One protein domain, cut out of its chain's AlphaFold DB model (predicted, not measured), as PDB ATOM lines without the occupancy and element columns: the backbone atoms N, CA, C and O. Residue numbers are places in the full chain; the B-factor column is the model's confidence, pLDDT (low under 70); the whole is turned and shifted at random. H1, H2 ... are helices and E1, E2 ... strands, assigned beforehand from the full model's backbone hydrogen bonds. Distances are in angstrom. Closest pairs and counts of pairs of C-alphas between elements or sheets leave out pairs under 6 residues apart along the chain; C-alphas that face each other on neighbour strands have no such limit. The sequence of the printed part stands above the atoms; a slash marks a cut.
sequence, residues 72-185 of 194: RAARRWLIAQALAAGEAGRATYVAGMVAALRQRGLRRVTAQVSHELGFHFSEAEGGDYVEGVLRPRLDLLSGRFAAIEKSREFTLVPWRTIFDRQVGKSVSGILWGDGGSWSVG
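What this domain is: This is residues 72 to 185 of the 194 residues of the protein "DUF3363 domain-containing protein" of Sphingomonas panacisoli (UniProt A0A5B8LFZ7). A small head and a larger sheet body are joined by one long helix: H1 with the hairpin of E1 and E2 makes the head, E3 to E9 make the body, and H2 runs from the head to the body and packs on its sheet with residues 102 to 117. The body is one strongly twisted sheet that branches at E6, and the head at the far end of H2 gives the whole its length. The printed part has 114 residues with two named helices and nine named strands, in the order H1 E1 E2 H2 E3 E4 E5 E6 E7 E8 E9. The class is mixed, helices and strands; the sheet of the head is antiparallel, and the branched sheet has one parallel pair, E3 with E7, among antiparallel ones. The whole is loose and elongated, with a radius of gyration of the C-alphas of 17.0 A and spans of 54 by 29 by 23 A.

How they stand to each other: H1, residues 72 to 80, comes closest to E1, residues 84 to 87, with the C-alphas of Leu 78 and Ala 84 5.3 A apart. E1 and E2, residues 90 to 93, form an antiparallel hairpin at 169 degrees, with N 85 and O 92 within hydrogen-bond range at 2.8 A. H2, residues 97 to 117, is apart from H1. In both helices every O i to N i+4 pair is within hydrogen-bond range. H2 is on the branched sheet, which begins with E3, residues 120 to 122; the closest C-alphas of these two elements are those of Ser 114 and His 120, 5.7 A apart. E4, residues 129 to 134, is apart from E3. E5, residues 138 to 140, is an edge strand, and its C-alpha 140 is 6.4 A from C-alpha 105 of H2, the closest pair of the two. E5, E6 of residues 143 to 149 and E7 of residues 153 to 158 form a meander, each strand the antiparallel neighbour of the one before. In the hairpin of E5 and E6, N 138 and O 145 are 2.8 A apart; in that of E6 and E7, N 148 and O 155 are 2.8 A apart. E4 and E5 lie on one side of E6, beside residues 148 to 149 and 143 to 146, and E7 lies on the other side. N 133 of E4 and O 149 of E6 are 2.8 A apart. E3 is parallel to E7, with N 122 and O 154 2.9 A apart. E8, residues 170 to 174, is antiparallel to E4 at 155 degrees, with N 130 and O 173 2.8 A apart. E8 and E9, residues 181 to 184, form a hairpin, with N 183 and O 172 2.7 A apart.

Where its parts are: H1 begins at C-alpha 72, (-21.778, -39.146, -2.602), and is 12.4 A long. E1 and E2 measure 9.6 and 9.9 A. H2 runs 30.1 A from C-alpha 97 at (-11.745, -39.391, 11.092) to C-alpha 117 at (-5.226, -9.984, 11.631). E3 and E5 are short, 6.4 and 6.2 A. E4 is 14.3 A, E6 19.2 A, E7 16.9 A and E8 14.0 A. E9, 10.5 A, ends at C-alpha 184, (-18.024, -7.706, 28.943).

The domain as a whole: The two C-alphas farthest apart, those of Glu 87 and Gly 185, are 54.3 A apart. The printed part has no cut. The link from E7 to E8, with 11 residues, is long. The mean pLDDT of the printed part is 83.6, and residues 87 to 89, 177 to 180 and 185 are under 70.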
ATOM      1  N   ARG A  72     -22.633 -38.378  -1.686       84.81
ATOM      2  CA  ARG A  72     -21.778 -39.146  -2.602       84.81
ATOM      3  C   ARG A  72     -20.447 -38.443  -2.889       84.81
ATOM      4  O   ARG A  72     -19.403 -39.093  -2.884       84.81
ATOM      5  N   ALA A  73     -20.469 -37.126  -3.097       85.88
ATOM      6  CA  ALA A  73     -19.260 -36.327  -3.285       85.88
ATOM      7  C   ALA A  73     -18.425 -36.247  -1.996       85.88
ATOM      8  O   ALA A  73     -17.206 -36.400  -2.050       85.88
ATOM      9  N   ALA A  74     -19.078 -36.094  -0.838       83.81
ATOM     10  CA  ALA A  74     -18.421 -36.121   0.468       83.81
ATOM     11  C   ALA A  74     -17.689 -37.448   0.699       83.81
ATOM     12  O   ALA A  74     -16.514 -37.451   1.055       83.81
ATOM     13  N   ARG A  75     -18.349 -38.579   0.421       84.94
ATOM     14  CA  ARG A  75     -17.757 -39.910   0.593       84.94
ATOM     15  C   ARG A  75     -16.542 -40.134  -0.304       84.94
ATOM     16  O   ARG A  75     -15.513 -40.588   0.182       84.94
ATOM     17  N   ARG A  76     -16.633 -39.762  -1.587       86.75
ATOM     18  CA  ARG A  76     -15.494 -39.833  -2.523       86.75
ATOM     19  C   ARG A  76     -14.317 -38.987  -2.047       86.75
ATOM     20  O   ARG A  76     -13.180 -39.430  -2.134       86.75
ATOM     21  N   TRP A  77     -14.592 -37.795  -1.520       87.81
ATOM     22  CA  TRP A  77     -13.552 -36.943  -0.960       87.81
ATOM     23  C   TRP A  77     -12.914 -37.567   0.288       87.81
ATOM     24  O   TRP A  77     -11.696 -37.573   0.388       87.81
ATOM     25  N   LEU A  78     -13.692 -38.163   1.198       87.25
ATOM     26  CA  LEU A  78     -13.143 -38.854   2.373       87.25
ATOM     27  C   LEU A  78     -12.244 -40.035   1.987       87.25
ATOM     28  O   LEU A  78     -11.170 -40.180   2.569       87.25
ATOM     29  N   ILE A  79     -12.637 -40.821   0.979       86.50
ATOM     30  CA  ILE A  79     -11.816 -41.918   0.446       86.50
ATOM     31  C   ILE A  79     -10.515 -41.380  -0.158       86.50
ATOM     32  O   ILE A  79      -9.432 -41.831   0.201       86.50
ATOM     33  N   ALA A  80     -10.598 -40.337  -0.991       85.50
ATOM     34  CA  ALA A  80      -9.425 -39.687  -1.580       85.50
ATOM     35  C   ALA A  80      -8.482 -39.057  -0.537       85.50
ATOM     36  O   ALA A  80      -7.325 -38.786  -0.836       85.50
ATOM     37  N   GLN A  81      -8.972 -38.782   0.673       85.62
ATOM     38  CA  GLN A  81      -8.178 -38.248   1.782       85.62
ATOM     39  C   GLN A  81      -7.689 -39.332   2.755       85.62
ATOM     40  O   GLN A  81      -7.161 -38.970   3.805       85.62
ATOM     41  N   ALA A  82      -7.882 -40.621   2.439       84.69
ATOM     42  CA  ALA A  82      -7.604 -41.759   3.324       84.69
ATOM     43  C   ALA A  82      -8.313 -41.666   4.694       84.69
ATOM     44  O   ALA A  82      -7.880 -42.243   5.685       84.69
ATOM     45  N   LEU A  83      -9.420 -40.922   4.750       83.50
ATOM     46  CA  LEU A  83     -10.276 -40.765   5.930       83.50
ATOM     47  C   LEU A  83     -11.428 -41.785   5.936       83.50
ATOM     48  O   LEU A  83     -12.107 -41.973   6.946       83.50
ATOM     49  N   ALA A  84     -11.635 -42.462   4.810       83.31
ATOM     50  CA  ALA A  84     -12.507 -43.613   4.662       83.31
ATOM     51  C   ALA A  84     -11.889 -44.594   3.653       83.31
ATOM     52  O   ALA A  84     -11.102 -44.191   2.802       83.31
ATOM     53  N   ALA A  85     -12.271 -45.863   3.720       82.12
ATOM     54  CA  ALA A  85     -11.900 -46.898   2.760       82.12
ATOM     55  C   ALA A  85     -13.164 -47.532   2.165       82.12
ATOM     56  O   ALA A  85     -14.164 -47.667   2.868       82.12
ATOM     57  N   GLY A  86     -13.131 -47.920   0.889       78.19
ATOM     58  CA  GLY A  86     -14.228 -48.619   0.207       78.19
ATOM     59  C   GLY A  86     -14.693 -47.948  -1.086       78.19
ATOM     60  O   GLY A  86     -14.170 -46.913  -1.497       78.19
ATOM     61  N   GLU A  87     -15.693 -48.546  -1.728       65.19
ATOM     62  CA  GLU A  87     -16.248 -48.103  -3.010       65.19
ATOM     63  C   GLU A  87     -17.556 -47.317  -2.835       65.19
ATOM     64  O   GLU A  87     -18.161 -47.282  -1.759       65.19
ATOM     65  N   ALA A  88     -17.993 -46.630  -3.897       62.84
ATOM     66  CA  ALA A  88     -19.116 -45.689  -3.906       62.84
ATOM     67  C   ALA A  88     -20.479 -46.350  -3.590       62.84
ATOM     68  O   ALA A  88     -21.326 -46.506  -4.463       62.84
ATOM     69  N   GLY A  89     -20.705 -46.684  -2.319       64.69
ATOM     70  CA  GLY A  89     -21.890 -47.386  -1.819       64.69
ATOM     71  C   GLY A  89     -21.691 -47.943  -0.405       64.69
ATOM     72  O   GLY A  89     -22.596 -47.842   0.425       64.69
ATOM     73  N   ARG A  90     -20.466 -48.360  -0.054       70.12
ATOM     74  CA  ARG A  90     -20.097 -48.858   1.282       70.12
ATOM     75  C   ARG A  90     -18.675 -48.384   1.626       70.12
ATOM     76  O   ARG A  90     -17.732 -48.712   0.925       70.12
ATOM     77  N   ALA A  91     -18.540 -47.571   2.668       75.44
ATOM     78  CA  ALA A  91     -17.269 -47.030   3.134       75.44
ATOM     79  C   ALA A  91     -17.136 -47.256   4.632       75.44
ATOM     80  O   ALA A  91     -18.073 -46.964   5.381       75.44
ATOM     81  N   THR A  92     -15.963 -47.730   5.012       84.31
ATOM     82  CA  THR A  92     -15.501 -47.897   6.382       84.31
ATOM     83  C   THR A  92     -14.719 -46.648   6.758       84.31
ATOM     84  O   THR A  92     -13.809 -46.242   6.036       84.31
ATOM     85  N   TYR A  93     -15.089 -45.998   7.856       85.06
ATOM     86  CA  TYR A  93     -14.416 -44.784   8.315       85.06
ATOM     87  C   TYR A  93     -13.240 -45.138   9.219       85.06
ATOM     88  O   TYR A  93     -13.339 -46.046  10.041       85.06
ATOM     89  N   VAL A  94     -12.132 -44.414   9.068       85.94
ATOM     90  CA  VAL A  94     -10.943 -44.617   9.904       85.94
ATOM     91  C   VAL A  94     -11.212 -44.092  11.319       85.94
ATOM     92  O   VAL A  94     -11.889 -43.073  11.499       85.94
ATOM     93  N   ALA A  95     -10.671 -44.766  12.336       86.44
ATOM     94  CA  ALA A  95     -10.709 -44.267  13.708       86.44
ATOM     95  C   ALA A  95     -10.113 -42.845  13.775       86.44
ATOM     96  O   ALA A  95      -9.089 -42.553  13.163       86.44
ATOM     97  N   GLY A  96     -10.787 -41.924  14.468       83.88
ATOM     98  CA  GLY A  96     -10.343 -40.528  14.547       83.88
ATOM     99  C   GLY A  96     -10.624 -39.666  13.303       83.88
ATOM    100  O   GLY A  96     -10.243 -38.496  13.297       83.88
ATOM    101  N   MET A  97     -11.349 -40.165  12.287       86.50
ATOM    102  CA  MET A  97     -11.745 -39.391  11.092       86.50
ATOM    103  C   MET A  97     -12.323 -38.010  11.443       86.50
ATOM    104  O   MET A  97     -11.924 -36.992  10.876       86.50
ATOM    105  N   VAL A  98     -13.260 -37.961  12.394       85.75
ATOM    106  CA  VAL A  98     -13.902 -36.708  12.820       85.75
ATOM    107  C   VAL A  98     -12.876 -35.744  13.415       85.75
ATOM    108  O   VAL A  98     -12.884 -34.567  13.062       85.75
ATOM    109  N   ALA A  99     -11.968 -36.226  14.267       84.62
ATOM    110  CA  ALA A  99     -10.916 -35.403  14.861       84.62
ATOM    111  C   ALA A  99      -9.980 -34.827  13.784       84.62
ATOM    112  O   ALA A  99      -9.720 -33.624  13.780       84.62
ATOM    113  N   ALA A 100      -9.579 -35.639  12.800       86.31
ATOM    114  CA  ALA A 100      -8.761 -35.189  11.674       86.31
ATOM    115  C   ALA A 100      -9.463 -34.106  10.830       86.31
ATOM    116  O   ALA A 100      -8.847 -33.104  10.448       86.31
ATOM    117  N   LEU A 101     -10.767 -34.254  10.564       87.25
ATOM    118  CA  LEU A 101     -11.553 -33.232   9.862       87.25
ATOM    119  C   LEU A 101     -11.676 -31.938  10.666       87.25
ATOM    120  O   LEU A 101     -11.533 -30.852  10.099       87.25
ATOM    121  N   ARG A 102     -11.912 -32.046  11.977       84.19
ATOM    122  CA  ARG A 102     -11.981 -30.895  12.884       84.19
ATOM    123  C   ARG A 102     -10.658 -30.135  12.896       84.19
ATOM    124  O   ARG A 102     -10.662 -28.931  12.659       84.19
ATOM    125  N   GLN A 103      -9.534 -30.833  13.060       85.19
ATOM    126  CA  GLN A 103      -8.207 -30.221  13.076       85.19
ATOM    127  C   GLN A 103      -7.874 -29.537  11.741       85.19
ATOM    128  O   GLN A 103      -7.327 -28.435  11.723       85.19
ATOM    129  N   ARG A 104      -8.244 -30.141  10.605       87.44
ATOM    130  CA  ARG A 104      -8.069 -29.517   9.280       87.44
ATOM    131  C   ARG A 104      -8.933 -28.270   9.104       87.44
ATOM    132  O   ARG A 104      -8.457 -27.281   8.548       87.44
ATOM    133  N   GLY A 105     -10.185 -28.315   9.555       85.69
ATOM    134  CA  GLY A 105     -11.073 -27.155   9.556       85.69
ATOM    135  C   GLY A 105     -10.498 -26.014  10.390       85.69
ATOM    136  O   GLY A 105     -10.418 -24.885   9.907       85.69
ATOM    137  N   LEU A 106     -10.012 -26.337  11.591       84.50
ATOM    138  CA  LEU A 106      -9.374 -25.388  12.493       84.50
ATOM    139  C   LEU A 106      -8.142 -24.748  11.848       84.50
ATOM    140  O   LEU A 106      -8.114 -23.532  11.720       84.50
ATOM    141  N   ARG A 107      -7.191 -25.542  11.333       87.81
ATOM    142  CA  ARG A 107      -5.965 -25.039  10.677       87.81
ATOM    143  C   ARG A 107      -6.245 -24.081   9.518       87.81
ATOM    144  O   ARG A 107      -5.517 -23.114   9.328       87.81
ATOM    145  N   ARG A 108      -7.292 -24.338   8.726       86.75
ATOM    146  CA  ARG A 108      -7.676 -23.446   7.620       86.75
ATOM    147  C   ARG A 108      -8.201 -22.110   8.129       86.75
ATOM    148  O   ARG A 108      -7.825 -21.071   7.599       86.75
ATOM    149  N   VAL A 109      -9.066 -22.140   9.142       86.12
ATOM    150  CA  VAL A 109      -9.630 -20.915   9.715       86.12
ATOM    151  C   VAL A 109      -8.573 -20.135  10.481       86.12
ATOM    152  O   VAL A 109      -8.494 -18.924  10.310       86.12
ATOM    153  N   THR A 110      -7.723 -20.796  11.265       87.38
ATOM    154  CA  THR A 110      -6.639 -20.117  11.977       87.38
ATOM    155  C   THR A 110      -5.665 -19.480  11.001       87.38
ATOM    156  O   THR A 110      -5.330 -18.320  11.198       87.38
ATOM    157  N   ALA A 111      -5.280 -20.152   9.912       87.88
ATOM    158  CA  ALA A 111      -4.442 -19.555   8.873       87.88
ATOM    159  C   ALA A 111      -5.106 -18.327   8.224       87.88
ATOM    160  O   ALA A 111      -4.461 -17.292   8.069       87.88
ATOM    161  N   GLN A 112      -6.402 -18.411   7.910       87.31
ATOM    162  CA  GLN A 112      -7.156 -17.291   7.342       87.31
ATOM    163  C   GLN A 112      -7.208 -16.096   8.303       87.31
ATOM    164  O   GLN A 112      -6.890 -14.975   7.915       87.31
ATOM    165  N   VAL A 113      -7.572 -16.332   9.564       86.56
ATOM    166  CA  VAL A 113      -7.659 -15.286  10.593       86.56
ATOM    167  C   VAL A 113      -6.278 -14.707  10.895       86.56
ATOM    168  O   VAL A 113      -6.150 -13.493  11.026       86.56
ATOM    169  N   SER A 114      -5.235 -15.541  10.924       87.38
ATOM    170  CA  SER A 114      -3.849 -15.088  11.099       87.38
ATOM    171  C   SER A 114      -3.426 -14.160   9.965       87.38
ATOM    172  O   SER A 114      -2.833 -13.118  10.214       87.38
ATOM    173  N   HIS A 115      -3.772 -14.494   8.721       88.50
ATOM    174  CA  HIS A 115      -3.490 -13.649   7.561       88.50
ATOM    175  C   HIS A 115      -4.294 -12.336   7.581       88.50
ATOM    176  O   HIS A 115      -3.792 -11.291   7.177       88.50
ATOM    177  N   GLU A 116      -5.543 -12.364   8.055       85.69
ATOM    178  CA  GLU A 116      -6.392 -11.171   8.150       85.69
ATOM    179  C   GLU A 116      -5.998 -10.220   9.287       85.69
ATOM    180  O   GLU A 116      -6.123  -9.005   9.126       85.69
ATOM    181  N   LEU A 117      -5.565 -10.759  10.431       83.44
ATOM    182  CA  LEU A 117      -5.226  -9.984  11.631       83.44
ATOM    183  C   LEU A 117      -3.725  -9.692  11.761       83.44
ATOM    184  O   LEU A 117      -3.355  -8.752  12.454       83.44
ATOM    185  N   GLY A 118      -2.861 -10.481  11.121       86.81
ATOM    186  CA  GLY A 118      -1.411 -10.421  11.325       86.81
ATOM    187  C   GLY A 118      -0.951 -10.983  12.676       86.81
ATOM    188  O   GLY A 118       0.164 -10.698  13.103       86.81
ATOM    189  N   PHE A 119      -1.797 -11.760  13.359       88.69
ATOM    190  CA  PHE A 119      -1.514 -12.350  14.670       88.69
ATOM    191  C   PHE A 119      -1.396 -13.866  14.595       88.69
ATOM    192  O   PHE A 119      -1.999 -14.505  13.734       88.69
ATOM    193  N   HIS A 120      -0.649 -14.449  15.531       88.06
ATOM    194  CA  HIS A 120      -0.522 -15.897  15.644       88.06
ATOM    195  C   HIS A 120      -1.708 -16.500  16.400       88.06
ATOM    196  O   HIS A 120      -2.270 -15.883  17.306       88.06
ATOM    197  N   PHE A 121      -2.085 -17.718  16.016       87.12
ATOM    198  CA  PHE A 121      -3.076 -18.498  16.744       87.12
ATOM    199  C   PHE A 121      -2.464 -19.062  18.027       87.12
ATOM    200  O   PHE A 121      -1.410 -19.694  17.971       87.12
ATOM    201  N   SER A 122      -3.161 -18.865  19.142       86.75
ATOM    202  CA  SER A 122      -2.840 -19.439  20.444       86.75
ATOM    203  C   SER A 122      -4.020 -20.292  20.909       86.75
ATOM    204  O   SER A 122      -5.170 -19.831  20.914       86.75
ATOM    205  N   GLU A 123      -3.743 -21.556  21.221       82.00
ATOM    206  CA  GLU A 123      -4.730 -22.477  21.778       82.00
ATOM    207  C   GLU A 123      -4.984 -22.091  23.237       82.00
ATOM    208  O   GLU A 123      -4.046 -21.767  23.956       82.00
ATOM    209  N   ALA A 124      -6.253 -22.052  23.646       78.38
ATOM    210  CA  ALA A 124      -6.609 -21.851  25.045       78.38
ATOM    211  C   ALA A 124      -7.138 -23.161  25.609       78.38
ATOM    212  O   ALA A 124      -8.014 -23.793  25.010       78.38
ATOM    213  N   GLU A 125      -6.604 -23.537  26.758       76.31
ATOM    214  CA  GLU A 125      -6.993 -24.719  27.502       76.31
ATOM    215  C   GLU A 125      -8.086 -24.396  28.527       76.31
ATOM    216  O   GLU A 125      -8.421 -23.242  28.822       76.31
ATOM    217  N   GLY A 126      -8.700 -25.456  29.054       77.69
ATOM    218  CA  GLY A 126      -9.664 -25.337  30.137       77.69
ATOM    219  C   GLY A 126      -8.996 -24.782  31.396       77.69
ATOM    220  O   GLY A 126      -8.124 -25.430  31.957       77.69
ATOM    221  N   GLY A 127      -9.435 -23.614  31.854       78.12
ATOM    222  CA  GLY A 127      -8.883 -22.884  32.994       78.12
ATOM    223  C   GLY A 127      -8.194 -21.575  32.605       78.12
ATOM    224  O   GLY A 127      -7.942 -20.747  33.479       78.12
ATOM    225  N   ASP A 128      -7.959 -21.336  31.312       82.38
ATOM    226  CA  ASP A 128      -7.212 -20.162  30.871       82.38
ATOM    227  C   ASP A 128      -8.032 -18.875  30.944       82.38
ATOM    228  O   ASP A 128      -9.185 -18.799  30.501       82.38
ATOM    229  N   TYR A 129      -7.392 -17.820  31.448       84.81
ATOM    230  CA  TYR A 129      -7.923 -16.467  31.382       84.81
ATOM    231  C   TYR A 129      -7.684 -15.866  29.992       84.81
ATOM    232  O   TYR A 129      -6.552 -15.713  29.530       84.81
ATOM    233  N   VAL A 130      -8.768 -15.483  29.325       87.44
ATOM    234  CA  VAL A 130      -8.760 -14.917  27.979       87.44
ATOM    235  C   VAL A 130      -9.398 -13.536  28.015       87.44
ATOM    236  O   VAL A 130     -10.573 -13.393  28.343       87.44
ATOM    237  N   GLU A 131      -8.639 -12.514  27.622       88.62
ATOM    238  CA  GLU A 131      -9.112 -11.138  27.452       88.62
ATOM    239  C   GLU A 131      -8.733 -10.614  26.065       88.62
ATOM    240  O   GLU A 131      -7.611 -10.812  25.602       88.62
ATOM    241  N   GLY A 132      -9.664  -9.930  25.399       90.69
ATOM    242  CA  GLY A 132      -9.406  -9.312  24.104       90.69
ATOM    243  C   GLY A 132     -10.658  -8.810  23.396       90.69
ATOM    244  O   GLY A 132     -11.757  -8.810  23.947       90.69
ATOM    245  N   VAL A 133     -10.503  -8.358  22.154       90.88
ATOM    246  CA  VAL A 133     -11.613  -7.873  21.326       90.88
ATOM    247  C   VAL A 133     -12.294  -9.045  20.630       90.88
ATOM    248  O   VAL A 133     -11.677  -9.788  19.868       90.88
ATOM    249  N   LEU A 134     -13.598  -9.192  20.851       90.38
ATOM    250  CA  LEU A 134     -14.391 -10.245  20.232       90.38
ATOM    251  C   LEU A 134     -14.634  -9.949  18.745       90.38
ATOM    252  O   LEU A 134     -15.167  -8.899  18.376       90.38
ATOM    253  N   ARG A 135     -14.303 -10.897  17.870       88.50
ATOM    254  CA  ARG A 135     -14.558 -10.814  16.426       88.50
ATOM    255  C   ARG A 135     -15.903 -11.447  16.045       88.50
ATOM    256  O   ARG A 135     -16.495 -12.174  16.841       88.50
ATOM    257  N   PRO A 136     -16.415 -11.167  14.829       85.69
ATOM    258  CA  PRO A 136     -17.627 -11.809  14.336       85.69
ATOM    259  C   PRO A 136     -17.523 -13.335  14.333       85.69
ATOM    260  O   PRO A 136     -16.435 -13.902  14.241       85.69
ATOM    261  N   ARG A 137     -18.688 -13.981  14.391       86.62
ATOM    262  CA  ARG A 137     -18.829 -15.435  14.408       86.62
ATOM    263  C   ARG A 137     -18.152 -16.103  13.213       86.62
ATOM    264  O   ARG A 137     -18.332 -15.689  12.070       86.62
ATOM    265  N   LEU A 138     -17.464 -17.199  13.501       85.06
ATOM    266  CA  LEU A 138     -16.852 -18.107  12.545       85.06
ATOM    267  C   LEU A 138     -17.626 -19.430  12.569       85.06
ATOM    268  O   LEU A 138     -17.743 -20.083  13.606       85.06
ATOM    269  N   ASP A 139     -18.173 -19.820  11.421       83.88
ATOM    270  CA  ASP A 139     -18.815 -21.122  11.249       83.88
ATOM    271  C   ASP A 139     -17.769 -22.134  10.764       83.88
ATOM    272  O   ASP A 139     -17.307 -22.068   9.624       83.88
ATOM    273  N   LEU A 140     -17.391 -23.073  11.634       81.62
ATOM    274  CA  LEU A 140     -16.506 -24.191  11.319       81.62
ATOM    275  C   LEU A 140     -17.320 -25.479  11.158       81.62
ATOM    276  O   LEU A 140     -18.437 -25.614  11.655       81.62
ATOM    277  N   LEU A 141     -16.711 -26.481  10.519       73.19
ATOM    278  CA  LEU A 141     -17.261 -27.844  10.474       73.19
ATOM    279  C   LEU A 141     -17.398 -28.461  11.876       73.19
ATOM    280  O   LEU A 141     -18.255 -29.312  12.092       73.19
ATOM    281  N   SER A 142     -16.546 -28.047  12.817       73.56
ATOM    282  CA  SER A 142     -16.569 -28.481  14.216       73.56
ATOM    283  C   SER A 142     -17.665 -27.811  15.045       73.56
ATOM    284  O   SER A 142     -17.982 -28.307  16.119       73.56
ATOM    285  N   GLY A 143     -18.228 -26.696  14.579       82.94
ATOM    286  CA  GLY A 143     -19.161 -25.889  15.348       82.94
ATOM    287  C   GLY A 143     -18.950 -24.400  15.119       82.94
ATOM    288  O   GLY A 143     -18.308 -23.966  14.165       82.94
ATOM    289  N   ARG A 144     -19.520 -23.596  16.006       86.69
ATOM    290  CA  ARG A 144     -19.457 -22.137  15.924       86.69
ATOM    291  C   ARG A 144     -18.375 -21.645  16.865       86.69
ATOM    292  O   ARG A 144     -18.356 -22.059  18.019       86.69
ATOM    293  N   PHE A 145     -17.522 -20.751  16.386       86.94
ATOM    294  CA  PHE A 145     -16.409 -20.199  17.150       86.94
ATOM    295  C   PHE A 145     -16.376 -18.676  17.034       86.94
ATOM    296  O   PHE A 145     -16.922 -18.093  16.095       86.94
ATOM    297  N   ALA A 146     -15.733 -18.028  17.993       88.94
ATOM    298  CA  ALA A 146     -15.349 -16.628  17.934       88.94
ATOM    299  C   ALA A 146     -13.827 -16.530  18.039       88.94
ATOM    300  O   ALA A 146     -13.214 -17.286  18.789       88.94
ATOM    301  N   ALA A 147     -13.227 -15.586  17.319       90.44
ATOM    302  CA  ALA A 147     -11.848 -15.195  17.577       90.44
ATOM    303  C   ALA A 147     -11.838 -14.058  18.603       90.44
ATOM    304  O   ALA A 147     -12.530 -13.055  18.416       90.44
ATOM    305  N   ILE A 148     -11.063 -14.219  19.670       90.19
ATOM    306  CA  ILE A 148     -10.743 -13.153  20.615       90.19
ATOM    307  C   ILE A 148      -9.351 -12.646  20.262       90.19
ATOM    308  O   ILE A 148      -8.364 -13.374  20.350       90.19
ATOM    309  N   GLU A 149      -9.304 -11.401  19.810       90.44
ATOM    310  CA  GLU A 149      -8.095 -10.695  19.405       90.44
ATOM    311  C   GLU A 149      -7.407 -10.110  20.645       90.44
ATOM    312  O   GLU A 149      -7.974  -9.245  21.317       90.44
ATOM    313  N   LYS A 150      -6.194 -10.582  20.951       88.25
ATOM    314  CA  LYS A 150      -5.318  -9.999  21.973       88.25
ATOM    315  C   LYS A 150      -4.287  -9.080  21.302       88.25
ATOM    316  O   LYS A 150      -4.369  -8.785  20.116       88.25
ATOM    317  N   SER A 151      -3.280  -8.632  22.050       84.25
ATOM    318  CA  SER A 151      -2.286  -7.668  21.551       84.25
ATOM    319  C   SER A 151      -1.321  -8.214  20.486       84.25
ATOM    320  O   SER A 151      -0.755  -7.429  19.731       84.25
ATOM    321  N   ARG A 152      -1.048  -9.525  20.475       86.94
ATOM    322  CA  ARG A 152      -0.067 -10.174  19.567       86.94
ATOM    323  C   ARG A 152      -0.499 -11.552  19.069       86.94
ATOM    324  O   ARG A 152       0.164 -12.158  18.231       86.94
ATOM    325  N   GLU A 153      -1.593 -12.053  19.612       90.62
ATOM    326  CA  GLU A 153      -2.121 -13.381  19.360       90.62
ATOM    327  C   GLU A 153      -3.641 -13.296  19.313       90.62
ATOM    328  O   GLU A 153      -4.243 -12.313  19.758       90.62
ATOM    329  N   PHE A 154      -4.269 -14.337  18.793       91.75
ATOM    330  CA  PHE A 154      -5.701 -14.515  18.926       91.75
ATOM    331  C   PHE A 154      -6.012 -15.935  19.371       91.75
ATOM    332  O   PHE A 154      -5.317 -16.890  19.022       91.75
ATOM    333  N   THR A 155      -7.112 -16.061  20.097       90.75
ATOM    334  CA  THR A 155      -7.604 -17.337  20.607       90.75
ATOM    335  C   THR A 155      -8.959 -17.627  19.987       90.75
ATOM    336  O   THR A 155      -9.800 -16.733  19.865       90.75
ATOM    337  N   LEU A 156      -9.188 -18.877  19.585       89.31
ATOM    338  CA  LEU A 156     -10.508 -19.327  19.153       89.31
ATOM    339  C   LEU A 156     -11.255 -19.919  20.339       89.31
ATOM    340  O   LEU A 156     -10.788 -20.866  20.958       89.31
ATOM    341  N   VAL A 157     -12.437 -19.383  20.612       87.56
ATOM    342  CA  VAL A 157     -13.321 -19.867  21.673       87.56
ATOM    343  C   VAL A 157     -14.646 -20.332  21.078       87.56
ATOM    344  O   VAL A 157     -15.086 -19.775  20.066       87.56
ATOM    345  N   PRO A 158     -15.317 -21.338  21.660       86.31
ATOM    346  CA  PRO A 158     -16.661 -21.719  21.239       86.31
ATOM    347  C   PRO A 158     -17.620 -20.519  21.281       86.31
ATOM    348  O   PRO A 158     -17.615 -19.731  22.227       86.31
ATOM    349  N   TRP A 159     -18.445 -20.352  20.246       86.88
ATOM    350  CA  TRP A 159     -19.421 -19.262  20.183       86.88
ATOM    351  C   TRP A 159     -20.532 -19.472  21.207       86.88
ATOM    352  O   TRP A 159     -21.117 -20.552  21.286       86.88
ATOM    353  N   ARG A 160     -20.898 -18.405  21.918       84.50
ATOM    354  CA  ARG A 160     -21.958 -18.418  22.928       84.50
ATOM    355  C   ARG A 160     -22.960 -17.308  22.673       84.50
ATOM    356  O   ARG A 160     -22.603 -16.270  22.131       84.50
ATOM    357  N   THR A 161     -24.190 -17.486  23.139       84.38
ATOM    358  CA  THR A 161     -25.274 -16.506  22.947       84.38
ATOM    359  C   THR A 161     -24.934 -15.125  23.517       84.38
ATOM    360  O   THR A 161     -25.339 -14.095  22.986       84.38
ATOM    361  N   ILE A 162     -24.130 -15.081  24.585       82.75
ATOM    362  CA  ILE A 162     -23.639 -13.825  25.163       82.75
ATOM    363  C   ILE A 162     -22.752 -13.032  24.193       82.75
ATOM    364  O   ILE A 162     -22.689 -11.814  24.309       82.75
ATOM    365  N   PHE A 163     -22.099 -13.685  23.225       87.06
ATOM    366  CA  PHE A 163     -21.207 -13.053  22.251       87.06
ATOM    367  C   PHE A 163     -21.959 -12.348  21.126       87.06
ATOM    368  O   PHE A 163     -21.431 -11.386  20.567       87.06
ATOM    369  N   ASP A 164     -23.211 -12.728  20.853       84.81
ATOM    370  CA  ASP A 164     -24.022 -12.121  19.793       84.81
ATOM    371  C   ASP A 164     -24.134 -10.595  19.931       84.81
ATOM    372  O   ASP A 164     -24.077  -9.873  18.937       84.81
ATOM    373  N   ARG A 165     -24.201 -10.075  21.164       85.62
ATOM    374  CA  ARG A 165     -24.310  -8.627  21.439       85.62
ATOM    375  C   ARG A 165     -22.971  -7.925  21.689       85.62
ATOM    376  O   ARG A 165     -22.947  -6.713  21.933       85.62
ATOM    377  N   GLN A 166     -21.865  -8.669  21.677       86.62
ATOM    378  CA  GLN A 166     -20.552  -8.188  22.126       86.62
ATOM    379  C   GLN A 166     -19.501  -8.189  21.021       86.62
ATOM    380  O   GLN A 166     -18.351  -7.833  21.264       86.62
ATOM    381  N   VAL A 167     -19.892  -8.541  19.795       89.00
ATOM    382  CA  VAL A 167     -19.020  -8.455  18.622       89.00
ATOM    383  C   VAL A 167     -18.455  -7.041  18.487       89.00
ATOM    384  O   VAL A 167     -19.193  -6.058  18.451       89.00
ATOM    385  N   GLY A 168     -17.132  -6.946  18.385       87.06
ATOM    386  CA  GLY A 168     -16.383  -5.697  18.291       87.06
ATOM    387  C   GLY A 168     -16.076  -5.027  19.632       87.06
ATOM    388  O   GLY A 168     -15.495  -3.944  19.627       87.06
ATOM    389  N   LYS A 169     -16.446  -5.633  20.767       88.69
ATOM    390  CA  LYS A 169     -16.142  -5.124  22.112       88.69
ATOM    391  C   LYS A 169     -15.090  -5.988  22.800       88.69
ATOM    392  O   LYS A 169     -14.910  -7.154  22.457       88.69
ATOM    393  N   SER A 170     -14.423  -5.405  23.792       89.00
ATOM    394  CA  SER A 170     -13.526  -6.141  24.681       89.00
ATOM    395  C   SER A 170     -14.325  -7.046  25.621       89.00
ATOM    396  O   SER A 170     -15.264  -6.588  26.280       89.00
ATOM    397  N   VAL A 171     -13.943  -8.317  25.666       89.12
ATOM    398  CA  VAL A 171     -14.476  -9.351  26.554       89.12
ATOM    399  C   VAL A 171     -13.326  -9.963  27.341       89.12
ATOM    400  O   VAL A 171     -12.212 -10.062  26.829       89.12
ATOM    401  N   SER A 172     -13.600 -10.379  28.569       87.75
ATOM    402  CA  SER A 172     -12.662 -11.121  29.406       87.75
ATOM    403  C   SER A 172     -13.365 -12.286  30.079       87.75
ATOM    404  O   SER A 172     -14.573 -12.241  30.300       87.75
ATOM    405  N   GLY A 173     -12.655 -13.364  30.381       86.81
ATOM    406  CA  GLY A 173     -13.278 -14.521  31.005       86.81
ATOM    407  C   GLY A 173     -12.335 -15.691  31.165       86.81
ATOM    408  O   GLY A 173     -11.233 -15.686  30.628       86.81
ATOM    409  N   ILE A 174     -12.790 -16.694  31.905       82.94
ATOM    410  CA  ILE A 174     -12.069 -17.954  32.060       82.94
ATOM    411  C   ILE A 174     -12.734 -18.988  31.159       82.94
ATOM    412  O   ILE A 174     -13.945 -19.225  31.262       82.94
ATOM    413  N   LEU A 175     -11.950 -19.604  30.277       78.88
ATOM    414  CA  LEU A 175     -12.413 -20.673  29.407       78.88
ATOM    415  C   LEU A 175     -12.524 -21.966  30.219       78.88
ATOM    416  O   LEU A 175     -11.539 -22.646  30.427       78.88
ATOM    417  N   TRP A 176     -13.717 -22.343  30.663       73.44
ATOM    418  CA  TRP A 176     -13.955 -23.678  31.222       73.44
ATOM    419  C   TRP A 176     -14.706 -24.514  30.209       73.44
ATOM    420  O   TRP A 176     -15.872 -24.204  29.979       73.44
ATOM    421  N   GLY A 177     -14.069 -25.537  29.626       68.69
ATOM    422  CA  GLY A 177     -14.700 -26.477  28.688       68.69
ATOM    423  C   GLY A 177     -15.760 -25.815  27.796       68.69
ATOM    424  O   GLY A 177     -15.470 -24.871  27.060       68.69
ATOM    425  N   ASP A 178     -17.013 -26.243  27.950       61.41
ATOM    426  CA  ASP A 178     -18.169 -25.693  27.226       61.41
ATOM    427  C   ASP A 178     -18.881 -24.517  27.948       61.41
ATOM    428  O   ASP A 178     -19.805 -23.904  27.404       61.41
ATOM    429  N   GLY A 179     -18.476 -24.181  29.179       60.12
ATOM    430  CA  GLY A 179     -19.268 -23.426  30.159       60.12
ATOM    431  C   GLY A 179     -18.593 -22.248  30.878       60.12
ATOM    432  O   GLY A 179     -19.147 -21.787  31.866       60.12
ATOM    433  N   GLY A 180     -17.460 -21.718  30.401       68.62
ATOM    434  CA  GLY A 180     -16.692 -20.626  31.046       68.62
ATOM    435  C   GLY A 180     -17.463 -19.394  31.567       68.62
ATOM    436  O   GLY A 180     -18.558 -19.077  31.106       68.62
ATOM    437  N   SER A 181     -16.882 -18.645  32.501       76.19
ATOM    438  CA  SER A 181     -17.454 -17.366  32.954       76.19
ATOM    439  C   SER A 181     -16.885 -16.222  32.117       76.19
ATOM    440  O   SER A 181     -15.669 -16.113  31.981       76.19
ATOM    441  N   TRP A 182     -17.753 -15.383  31.545       80.56
ATOM    442  CA  TRP A 182     -17.368 -14.286  30.653       80.56
ATOM    443  C   TRP A 182     -17.973 -12.966  31.120       80.56
ATOM    444  O   TRP A 182     -19.169 -12.869  31.385       80.56
ATOM    445  N   SER A 183     -17.141 -11.937  31.147       77.19
ATOM    446  CA  SER A 183     -17.470 -10.551  31.441       77.19
ATOM    447  C   SER A 183     -17.233  -9.673  30.213       77.19
ATOM    448  O   SER A 183     -16.378  -9.934  29.365       77.19
ATOM    449  N   VAL A 184     -18.035  -8.620  30.088       72.81
ATOM    450  CA  VAL A 184     -18.024  -7.706  28.943       72.81
ATOM    451  C   VAL A 184     -17.632  -6.319  29.433       72.81
ATOM    452  O   VAL A 184     -18.272  -5.790  30.339       72.81
ATOM    453  N   GLY A 185     -16.652  -5.692  28.781       64.31
ATOM    454  CA  GLY A 185     -16.201  -4.336  29.098       64.31
ATOM    455  C   GLY A 185     -14.789  -4.284  29.681       64.31
ATOM    456  O   GLY A 185     -14.190  -5.310  29.984       64.31
TER     457      GLY A 185